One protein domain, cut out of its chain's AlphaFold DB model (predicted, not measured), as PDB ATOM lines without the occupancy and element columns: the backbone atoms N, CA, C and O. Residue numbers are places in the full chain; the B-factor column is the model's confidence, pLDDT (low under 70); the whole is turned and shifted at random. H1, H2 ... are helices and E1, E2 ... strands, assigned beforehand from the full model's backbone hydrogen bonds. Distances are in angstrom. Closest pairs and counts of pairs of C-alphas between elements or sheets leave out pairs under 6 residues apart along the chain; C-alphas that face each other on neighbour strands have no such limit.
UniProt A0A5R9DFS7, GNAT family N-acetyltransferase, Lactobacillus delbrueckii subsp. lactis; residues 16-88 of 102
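What this domain is: This is residues 16 to 88 of the 102 residues of the protein "GNAT family N-acetyltransferase" of Lactobacillus delbrueckii subsp. lactis (UniProt A0A5R9DFS7). A narrow, strongly twisted ribbon of three antiparallel strands, in the order E1, E3, E2, makes most of the length; the short helix H2 packs along one face, and H1 only grazes the ribbon near the start of E1. The tail, residues 83 to 88, runs on from E3. The printed part has 73 residues, with two named helices and three named strands in the order H1, E1, H2, E2, E3, a mixed class. It is loose, with a radius of gyration of the C-alphas of 14.4 A, and elongated, spanning 45 by 23 by 16 A.

How they stand to each other: Start at inner strand E3, residues 72 to 82. Beside it is edge strand E1, residues 29 to 36, antiparallel at 161 degrees, with N 32 and O 79 2.8 A apart, within hydrogen-bond range. The other edge strand, E2, residues 58 to 69, forms a hairpin with E3, antiparallel at 155 degrees; look for N 63 and O 76, 2.8 A apart, within hydrogen-bond range. E2 bends by 70 degrees at residue 64. Helix H2, residues 47 to 54, is on the sheet at a height over the sheet of 8.7 A. It is over E3, but only just: 4 of its C-alphas fall on E3 and 2 on E2. It runs along the strands, at 14 degrees to E3 on the local plane. The closest C-alphas of H2 and E1 are those of Ser 48 and Ile 34, 7.0 A apart. E1, H2 and E2 form a split strand-helix-strand unit, two strands running the same way with E3 between them, and its crossover is right-handed. Helix H1, residues 16 to 24, only grazes the sheet with residues 18 to 23, and is apart from H2. In H1 and H2 every O i to N i+4 pair is within hydrogen-bond range.

Where its parts are: Find C-alpha 16 at (14.822, -169.031, 25.388), where H1 begins; E1 follows, 21.8 A long. After H2, E2 covers 26.1 A. E3 runs 32.8 A to C-alpha 82 at (6.049, -178.665, 22.180).

The domain as a whole: The two C-alphas farthest apart, those of Ser 71 and Val 88, are 46.8 A apart. The printed part has no cut, no link is long, and no printed residue is under pLDDT 70.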
ATOM      1  N   GLY A  16      16.084-169.779  25.441       88.19
ATOM      2  CA  GLY A  16      14.822-169.031  25.388       88.19
ATOM      3  C   GLY A  16      14.649-168.192  24.114       88.19
ATOM      4  O   GLY A  16      13.554-168.140  23.555       88.19
ATOM      5  N   SER A  17      15.720-167.564  23.618       89.38
ATOM      6  CA  SER A  17      15.665-166.808  22.359       89.38
ATOM      7  C   SER A  17      15.519-167.734  21.153       89.38
ATOM      8  O   SER A  17      14.718-167.445  20.268       89.38
ATOM      9  N   ALA A  18      16.210-168.877  21.145       89.50
ATOM     10  CA  ALA A  18      16.053-169.884  20.102       89.50
ATOM     11  C   ALA A  18      14.635-170.475  20.074       89.50
ATOM     12  O   ALA A  18      14.048-170.578  19.003       89.50
ATOM     13  N   GLU A  19      14.047-170.791  21.232       92.19
ATOM     14  CA  GLU A  19      12.657-171.258  21.324       92.19
ATOM     15  C   GLU A  19      11.675-170.275  20.694       92.19
ATOM     16  O   GLU A  19      10.791-170.677  19.935       92.19
ATOM     17  N   ARG A  20      11.837-168.983  20.999       91.88
ATOM     18  CA  ARG A  20      10.997-167.927  20.438       91.88
ATOM     19  C   ARG A  20      11.156-167.841  18.921       91.88
ATOM     20  O   ARG A  20      10.153-167.905  18.217       91.88
ATOM     21  N   LEU A  21      12.394-167.747  18.434       92.19
ATOM     22  CA  LEU A  21      12.685-167.622  17.004       92.19
ATOM     23  C   LEU A  21      12.176-168.828  16.212       92.19
ATOM     24  O   LEU A  21      11.532-168.667  15.183       92.19
ATOM     25  N   LEU A  22      12.405-170.045  16.704       92.25
ATOM     26  CA  LEU A  22      11.963-171.263  16.024       92.25
ATOM     27  C   LEU A  22      10.437-171.374  16.019       92.25
ATOM     28  O   LEU A  22       9.850-171.775  15.015       92.25
ATOM     29  N   LYS A  23       9.772-170.953  17.096       92.81
ATOM     30  CA  LYS A  23       8.311-170.874  17.116       92.81
ATOM     31  C   LYS A  23       7.783-169.882  16.077       92.81
ATOM     32  O   LYS A  23       6.834-170.201  15.367       92.81
ATOM     33  N   GLU A  24       8.390-168.700  15.982       93.12
ATOM     34  CA  GLU A  24       8.040-167.677  14.985       93.12
ATOM     35  C   GLU A  24       8.321-168.156  13.551       93.12
ATOM     36  O   GLU A  24       7.536-167.873  12.650       93.12
ATOM     37  N   ALA A  25       9.376-168.954  13.352       93.00
ATOM     38  CA  ALA A  25       9.720-169.571  12.073       93.00
ATOM     39  C   ALA A  25       8.805-170.744  11.672       93.00
ATOM     40  O   ALA A  25       8.931-171.255  10.562       93.00
ATOM     41  N   GLY A  26       7.888-171.181  12.544       92.69
ATOM     42  CA  GLY A  26       6.908-172.231  12.249       92.69
ATOM     43  C   GLY A  26       7.264-173.635  12.751       92.69
ATOM     44  O   GLY A  26       6.538-174.580  12.446       92.69
ATOM     45  N   PHE A  27       8.329-173.805  13.542       93.50
ATOM     46  CA  PHE A  27       8.635-175.094  14.175       93.50
ATOM     47  C   PHE A  27       7.624-175.420  15.285       93.50
ATOM     48  O   PHE A  27       7.215-174.555  16.063       93.50
ATOM     49  N   LEU A  28       7.222-176.690  15.374       94.19
ATOM     50  CA  LEU A  28       6.139-177.130  16.264       94.19
ATOM     51  C   LEU A  28       6.616-177.854  17.522       94.19
ATOM     52  O   LEU A  28       5.900-177.864  18.525       94.19
ATOM     53  N   ASN A  29       7.825-178.398  17.504       93.56
ATOM     54  CA  ASN A  29       8.477-179.045  18.630       93.56
ATOM     55  C   ASN A  29       9.996-178.844  18.546       93.56
ATOM     56  O   ASN A  29      10.544-178.561  17.481       93.56
ATOM     57  N   LEU A  30      10.665-178.979  19.687       93.06
ATOM     58  CA  LEU A  30      12.118-178.941  19.807       93.06
ATOM     59  C   LEU A  30      12.604-180.159  20.559       93.06
ATOM     60  O   LEU A  30      11.971-180.579  21.525       93.06
ATOM     61  N   ASN A  31      13.771-180.650  20.157       92.62
ATOM     62  CA  ASN A  31      14.445-181.747  20.822       92.62
ATOM     63  C   ASN A  31      15.799-181.285  21.361       92.62
ATOM     64  O   ASN A  31      16.562-180.630  20.655       92.62
ATOM     65  N   ALA A  32      16.098-181.648  22.603       92.44
ATOM     66  CA  ALA A  32      17.396-181.460  23.227       92.44
ATOM     67  C   ALA A  32      18.109-182.813  23.321       92.44
ATOM     68  O   ALA A  32      17.588-183.751  23.928       92.44
ATOM     69  N   CYS A  33      19.299-182.894  22.728       93.44
ATOM     70  CA  CYS A  33      20.193-184.048  22.782       93.44
ATOM     71  C   CYS A  33      21.293-183.757  23.814       93.44
ATOM     72  O   CYS A  33      22.063-182.807  23.659       93.44
ATOM     73  N   ILE A  34      21.309-184.505  24.916       93.50
ATOM     74  CA  ILE A  34      22.066-184.171  26.125       93.50
ATOM     75  C   ILE A  34      22.930-185.367  26.520       93.50
ATOM     76  O   ILE A  34      22.409-186.435  26.830       93.50
ATOM     77  N   ALA A  35      24.250-185.189  26.563       94.81
ATOM     78  CA  ALA A  35      25.125-186.188  27.169       94.81
ATOM     79  C   ALA A  35      24.815-186.307  28.671       94.81
ATOM     80  O   ALA A  35      24.667-185.287  29.347       94.81
ATOM     81  N   ALA A  36      24.753-187.533  29.185       95.62
ATOM     82  CA  ALA A  36      24.443-187.823  30.581       95.62
ATOM     83  C   ALA A  36      25.484-188.775  31.199       95.62
ATOM     84  O   ALA A  36      25.934-189.717  30.530       95.62
ATOM     85  N   PRO A  37      25.870-188.567  32.470       95.69
ATOM     86  CA  PRO A  37      26.788-189.450  33.171       95.69
ATOM     87  C   PRO A  37      26.133-190.802  33.487       95.69
ATOM     88  O   PRO A  37      24.907-190.933  33.583       95.69
ATOM     89  N   ILE A  38      26.968-191.827  33.658       95.69
ATOM     90  CA  ILE A  38      26.562-193.139  34.175       95.69
ATOM     91  C   ILE A  38      27.010-193.203  35.639       95.69
ATOM     92  O   ILE A  38      28.148-193.566  35.928       95.69
ATOM     93  N   GLY A  39      26.117-192.830  36.560       92.56
ATOM     94  CA  GLY A  39      26.454-192.672  37.980       92.56
ATOM     95  C   GLY A  39      27.214-191.372  38.262       92.56
ATOM     96  O   GLY A  39      27.072-190.400  37.524       92.56
ATOM     97  N   GLU A  40      28.001-191.345  39.339       94.25
ATOM     98  CA  GLU A  40      28.848-190.194  39.672       94.25
ATOM     99  C   GLU A  40      29.987-190.029  38.655       94.25
ATOM    100  O   GLU A  40      30.737-190.970  38.373       94.25
ATOM    101  N   ASP A  41      30.152-188.815  38.126       95.38
ATOM    102  CA  ASP A  41      31.200-188.491  37.163       95.38
ATOM    103  C   ASP A  41      31.846-187.130  37.484       95.38
ATOM    104  O   ASP A  41      31.142-186.176  37.814       95.38
ATOM    105  N   PRO A  42      33.184-187.003  37.407       95.12
ATOM    106  CA  PRO A  42      33.871-185.756  37.745       95.12
ATOM    107  C   PRO A  42      33.814-184.691  36.638       95.12
ATOM    108  O   PRO A  42      34.229-183.558  36.877       95.12
ATOM    109  N   TYR A  43      33.363-185.036  35.426       93.06
ATOM    110  CA  TYR A  43      33.356-184.134  34.269       93.06
ATOM    111  C   TYR A  43      31.953-183.749  33.804       93.06
ATOM    112  O   TYR A  43      31.811-182.774  33.061       93.06
ATOM    113  N   LEU A  44      30.939-184.520  34.189       93.06
ATOM    114  CA  LEU A  44      29.576-184.352  33.716       93.06
ATOM    115  C   LEU A  44      28.570-184.678  34.818       93.06
ATOM    116  O   LEU A  44      28.693-185.675  35.517       93.06
ATOM    117  N   ASP A  45      27.534-183.860  34.918       93.69
ATOM    118  CA  ASP A  45      26.408-184.057  35.819       93.69
ATOM    119  C   ASP A  45      25.081-183.956  35.050       93.69
ATOM    120  O   ASP A  45      25.038-183.632  33.858       93.69
ATOM    121  N   ASP A  46      23.976-184.214  35.744       92.75
ATOM    122  CA  ASP A  46      22.632-184.126  35.172       92.75
ATOM    123  C   ASP A  46      22.087-182.680  35.120       92.75
ATOM    124  O   ASP A  46      20.915-182.473  34.800       92.75
ATOM    125  N   ASN A  47      22.900-181.639  35.369       93.25
ATOM    126  CA  ASN A  47      22.397-180.258  35.446       93.25
ATOM    127  C   ASN A  47      21.734-179.793  34.148       93.25
ATOM    128  O   ASN A  47      20.854-178.933  34.176       93.25
ATOM    129  N   SER A  48      22.179-180.307  32.997       91.25
ATOM    130  CA  SER A  48      21.561-179.961  31.713       91.25
ATOM    131  C   SER A  48      20.169-180.573  31.595       91.25
ATOM    132  O   SER A  48      19.263-179.883  31.143       91.25
ATOM    133  N   ILE A  49      19.974-181.806  32.066       93.69
ATOM    134  CA  ILE A  49      18.658-182.455  32.098       93.69
ATOM    135  C   ILE A  49      17.719-181.632  32.983       93.69
ATOM    136  O   ILE A  49      16.695-181.157  32.497       93.69
ATOM    137  N   CYS A  50      18.128-181.338  34.222       94.50
ATOM    138  CA  CYS A  50      17.334-180.523  35.144       94.50
ATOM    139  C   CYS A  50      17.021-179.135  34.562       94.50
ATOM    140  O   CYS A  50      15.920-178.615  34.726       94.50
ATOM    141  N   PHE A  51      17.973-178.504  33.870       93.94
ATOM    142  CA  PHE A  51      17.750-177.217  33.207       93.94
ATOM    143  C   PHE A  51      16.622-177.295  32.165       93.94
ATOM    144  O   PHE A  51      15.712-176.468  32.191       93.94
ATOM    145  N   TYR A  52      16.645-178.296  31.282       94.06
ATOM    146  CA  TYR A  52      15.607-178.469  30.264       94.06
ATOM    147  C   TYR A  52      14.255-178.880  30.872       94.06
ATOM    148  O   TYR A  52      13.215-178.406  30.408       94.06
ATOM    149  N   GLU A  53      14.238-179.662  31.954       95.88
ATOM    150  CA  GLU A  53      13.008-179.965  32.702       95.88
ATOM    151  C   GLU A  53      12.336-178.696  33.243       95.88
ATOM    152  O   GLU A  53      11.131-178.510  33.049       95.88
ATOM    153  N   HIS A  54      13.104-177.777  33.845       95.25
ATOM    154  CA  HIS A  54      12.582-176.488  34.321       95.25
ATOM    155  C   HIS A  54      12.043-175.606  33.186       95.25
ATOM    156  O   HIS A  54      11.101-174.843  33.394       95.25
ATOM    157  N   LEU A  55      12.599-175.726  31.976       93.50
ATOM    158  CA  LEU A  55      12.087-175.048  30.782       93.50
ATOM    159  C   LEU A  55      10.849-175.728  30.176       93.50
ATOM    160  O   LEU A  55      10.291-175.223  29.200       93.50
ATOM    161  N   GLY A  56      10.393-176.845  30.745       95.56
ATOM    162  CA  GLY A  56       9.188-177.555  30.324       95.56
ATOM    163  C   GLY A  56       9.418-178.653  29.288       95.56
ATOM    164  O   GLY A  56       8.431-179.180  28.769       95.56
ATOM    165  N   TYR A  57      10.670-179.025  29.003       96.00
ATOM    166  CA  TYR A  57      10.960-180.208  28.194       96.00
ATOM    167  C   TYR A  57      10.592-181.478  28.961       96.00
ATOM    168  O   TYR A  57      10.604-181.524  30.194       96.00
ATOM    169  N   LYS A  58      10.259-182.525  28.215       97.50
ATOM    170  CA  LYS A  58       9.868-183.839  28.713       97.50
ATOM    171  C   LYS A  58      10.847-184.886  28.220       97.50
ATOM    172  O   LYS A  58      11.281-184.838  27.076       97.50
ATOM    173  N   PHE A  59      11.193-185.824  29.090       97.31
ATOM    174  CA  PHE A  59      12.037-186.955  28.731       97.31
ATOM    175  C   PHE A  59      11.382-187.799  27.627       97.31
ATOM    176  O   PHE A  59      10.218-188.177  27.751       97.31
ATOM    177  N   VAL A  60      12.146-188.111  26.580       97.75
ATOM    178  CA  VAL A  60      11.720-188.972  25.464       97.75
ATOM    179  C   VAL A  60      12.445-190.311  25.514       97.75
ATOM    180  O   VAL A  60      11.829-191.361  25.345       97.75
ATOM    181  N   GLY A  61      13.757-190.298  25.761       96.88
ATOM    182  CA  GLY A  61      14.545-191.523  25.760       96.88
ATOM    183  C   GLY A  61      15.979-191.338  26.228       96.88
ATOM    184  O   GLY A  61      16.506-190.229  26.269       96.88
ATOM    185  N   ARG A  62      16.615-192.460  26.579       97.44
ATOM    186  CA  ARG A  62      18.021-192.527  26.990       97.44
ATOM    187  C   ARG A  62      18.713-193.673  26.269       97.44
ATOM    188  O   ARG A  62      18.375-194.837  26.474       97.44
ATOM    189  N   PHE A  63      19.691-193.335  25.444       97.06
ATOM    190  CA  PHE A  63      20.556-194.285  24.759       97.06
ATOM    191  C   PHE A  63      21.780-194.555  25.626       97.06
ATOM    192  O   PHE A  63      22.447-193.623  26.075       97.06
ATOM    193  N   ARG A  64      22.048-195.834  25.894       97.56
ATOM    194  CA  ARG A  64      23.103-196.250  26.822       97.56
ATOM    195  C   ARG A  64      24.455-196.337  26.129       97.56
ATOM    196  O   ARG A  64      24.513-196.880  25.031       97.56
ATOM    197  N   GLN A  65      25.514-195.876  26.797       95.69
ATOM    198  CA  GLN A  65      26.903-195.949  26.321       95.69
ATOM    199  C   GLN A  65      27.043-195.473  24.864       95.69
ATOM    200  O   GLN A  65      27.599-196.154  24.009       95.69
ATOM    201  N   TYR A  66      26.476-194.302  24.583       93.50
ATOM    202  CA  TYR A  66      26.388-193.733  23.242       93.50
ATOM    203  C   TYR A  66      27.665-192.983  22.838       93.50
ATOM    204  O   TYR A  66      28.090-193.062  21.688       93.50
ATOM    205  N   GLY A  67      28.287-192.254  23.769       92.38
ATOM    206  CA  GLY A  67      29.492-191.458  23.505       92.38
ATOM    207  C   GLY A  67      30.675-191.887  24.366       92.38
ATOM    208  O   GLY A  67      30.495-192.186  25.542       92.38
ATOM    209  N   TYR A  68      31.889-191.873  23.809       94.62
ATOM    210  CA  TYR A  68      33.119-192.180  24.545       94.62
ATOM    211  C   TYR A  68      34.037-190.958  24.625       94.62
ATOM    212  O   TYR A  68      34.463-190.423  23.600       94.62
ATOM    213  N   LYS A  69      34.351-190.503  25.841       93.50
ATOM    214  CA  LYS A  69      35.248-189.364  26.098       93.50
ATOM    215  C   LYS A  69      35.858-189.480  27.494       93.50
ATOM    216  O   LYS A  69      35.268-190.104  28.361       93.50
ATOM    217  N   PHE A  70      37.046-188.912  27.721       94.44
ATOM    218  CA  PHE A  70      37.751-188.986  29.018       94.44
ATOM    219  C   PHE A  70      37.913-190.419  29.557       94.44
ATOM    220  O   PHE A  70      37.837-190.660  30.760       94.44
ATOM    221  N   SER A  71      38.128-191.371  28.643       95.06
ATOM    222  CA  SER A  71      38.205-192.809  28.926       95.06
ATOM    223  C   SER A  71      36.957-193.390  29.606       95.06
ATOM    224  O   SER A  71      37.053-194.301  30.426       95.06
ATOM    225  N   ARG A  72      35.782-192.835  29.291       94.38
ATOM    226  CA  ARG A  72      34.488-193.169  29.891       94.38
ATOM    227  C   ARG A  72      33.403-193.220  28.828       94.38
ATOM    228  O   ARG A  72      33.461-192.495  27.834       94.38
ATOM    229  N   TRP A  73      32.406-194.064  29.064       96.88
ATOM    230  CA  TRP A  73      31.176-194.085  28.283       96.88
ATOM    231  C   TRP A  73      30.129-193.180  28.923       96.88
ATOM    232  O   TRP A  73      29.953-193.191  30.140       96.88
ATOM    233  N   TYR A  74      29.420-192.438  28.085       96.56
ATOM    234  CA  TYR A  74      28.329-191.551  28.454       96.56
ATOM    235  C   TYR A  74      27.047-191.990  27.760       96.56
ATOM    236  O   TYR A  74      27.061-192.442  26.609       96.56
ATOM    237  N   ASP A  75      25.933-191.822  28.456       97.38
ATOM    238  CA  ASP A  75      24.613-191.992  27.869       97.38
ATOM    239  C   ASP A  75      24.219-190.729  27.094       97.38
ATOM    240  O   ASP A  75      24.780-189.650  27.292       97.38
ATOM    241  N   MET A  76      23.230-190.858  26.214       96.00
ATOM    242  CA  MET A  76      22.610-189.733  25.520       96.00
ATOM    243  C   MET A  76      21.128-189.676  25.870       96.00
ATOM    244  O   MET A  76      20.390-190.626  25.612       96.00
ATOM    245  N   VAL A  77      20.686-188.566  26.447       96.25
ATOM    246  CA  VAL A  77      19.292-188.292  26.794       96.25
ATOM    247  C   VAL A  77      18.673-187.389  25.735       96.25
ATOM    248  O   VAL A  77      19.233-186.355  25.384       96.25
ATOM    249  N   TRP A  78      17.500-187.781  25.251       96.19
ATOM    250  CA  TRP A  78      16.645-186.968  24.399       96.19
ATOM    251  C   TRP A  78      15.473-186.435  25.210       96.19
ATOM    252  O   TRP A  78      14.789-187.191  25.911       96.19
ATOM    253  N   MET A  79      15.229-185.136  25.090       95.88
ATOM    254  CA  MET A  79      14.071-184.466  25.671       95.88
ATOM    255  C   MET A  79      13.341-183.644  24.613       95.88
ATOM    256  O   MET A  79      13.987-183.095  23.730       95.88
ATOM    257  N   GLU A  80      12.024-183.506  24.729       95.38
ATOM    258  CA  GLU A  80      11.179-182.778  23.779       95.38
ATOM    259  C   GLU A  80      10.380-181.667  24.464       95.38
ATOM    260  O   GLU A  80       9.896-181.828  25.584       95.38
ATOM    261  N   LYS A  81      10.177-180.552  23.764       95.00
ATOM    262  CA  LYS A  81       9.208-179.520  24.132       95.00
ATOM    263  C   LYS A  81       8.328-179.166  22.944       95.00
ATOM    264  O   LYS A  81       8.823-178.866  21.862       95.00
ATOM    265  N   MET A  82       7.020-179.124  23.174       95.19
ATOM    266  CA  MET A  82       6.049-178.665  22.180       95.19
ATOM    267  C   MET A  82       6.006-177.131  22.143       95.19
ATOM    268  O   MET A  82       5.798-176.485  23.171       95.19
ATOM    269  N   LEU A  83       6.160-176.549  20.954       93.88
ATOM    270  CA  LEU A  83       6.009-175.113  20.688       93.88
ATOM    271  C   LEU A  83       4.619-174.764  20.129       93.88
ATOM    272  O   LEU A  83       4.133-173.644  20.327       93.88
ATOM    273  N   GLY A  84       3.975-175.723  19.460       93.06
ATOM    274  CA  GLY A  84       2.661-175.594  18.835       93.06
ATOM    275  C   GLY A  84       1.966-176.946  18.656       93.06
ATOM    276  O   GLY A  84       2.480-177.987  19.055       93.06
ATOM    277  N   LYS A  85       0.763-176.941  18.076       95.00
ATOM    278  CA  LYS A  85       0.030-178.174  17.750       95.00
ATOM    279  C   LYS A  85       0.467-178.688  16.381       95.00
ATOM    280  O   LYS A  85       0.550-177.899  15.447       95.00
ATOM    281  N   HIS A  86       0.654-179.998  16.245       93.62
ATOM    282  CA  HIS A  86       0.803-180.641  14.939       93.62
ATOM    283  C   HIS A  86      -0.502-180.527  14.143       93.62
ATOM    284  O   HIS A  86      -1.547-181.009  14.580       93.62
ATOM    285  N   THR A  87      -0.439-179.859  12.992       92.88
ATOM    286  CA  THR A  87      -1.566-179.671  12.072       92.88
ATOM    287  C   THR A  87      -1.325-180.406  10.762       92.88
ATOM    288  O   THR A  87      -0.190-180.710  10.399       92.88
ATOM    289  N   VAL A  88      -2.410-180.665  10.034       93.00
ATOM    290  CA  VAL A  88      -2.357-181.150   8.655       93.00
ATOM    291  C   VAL A  88      -3.122-180.146   7.781       93.00
ATOM    292  O   VAL A  88      -4.327-179.990   7.985       93.00
TER     293      VAL A  88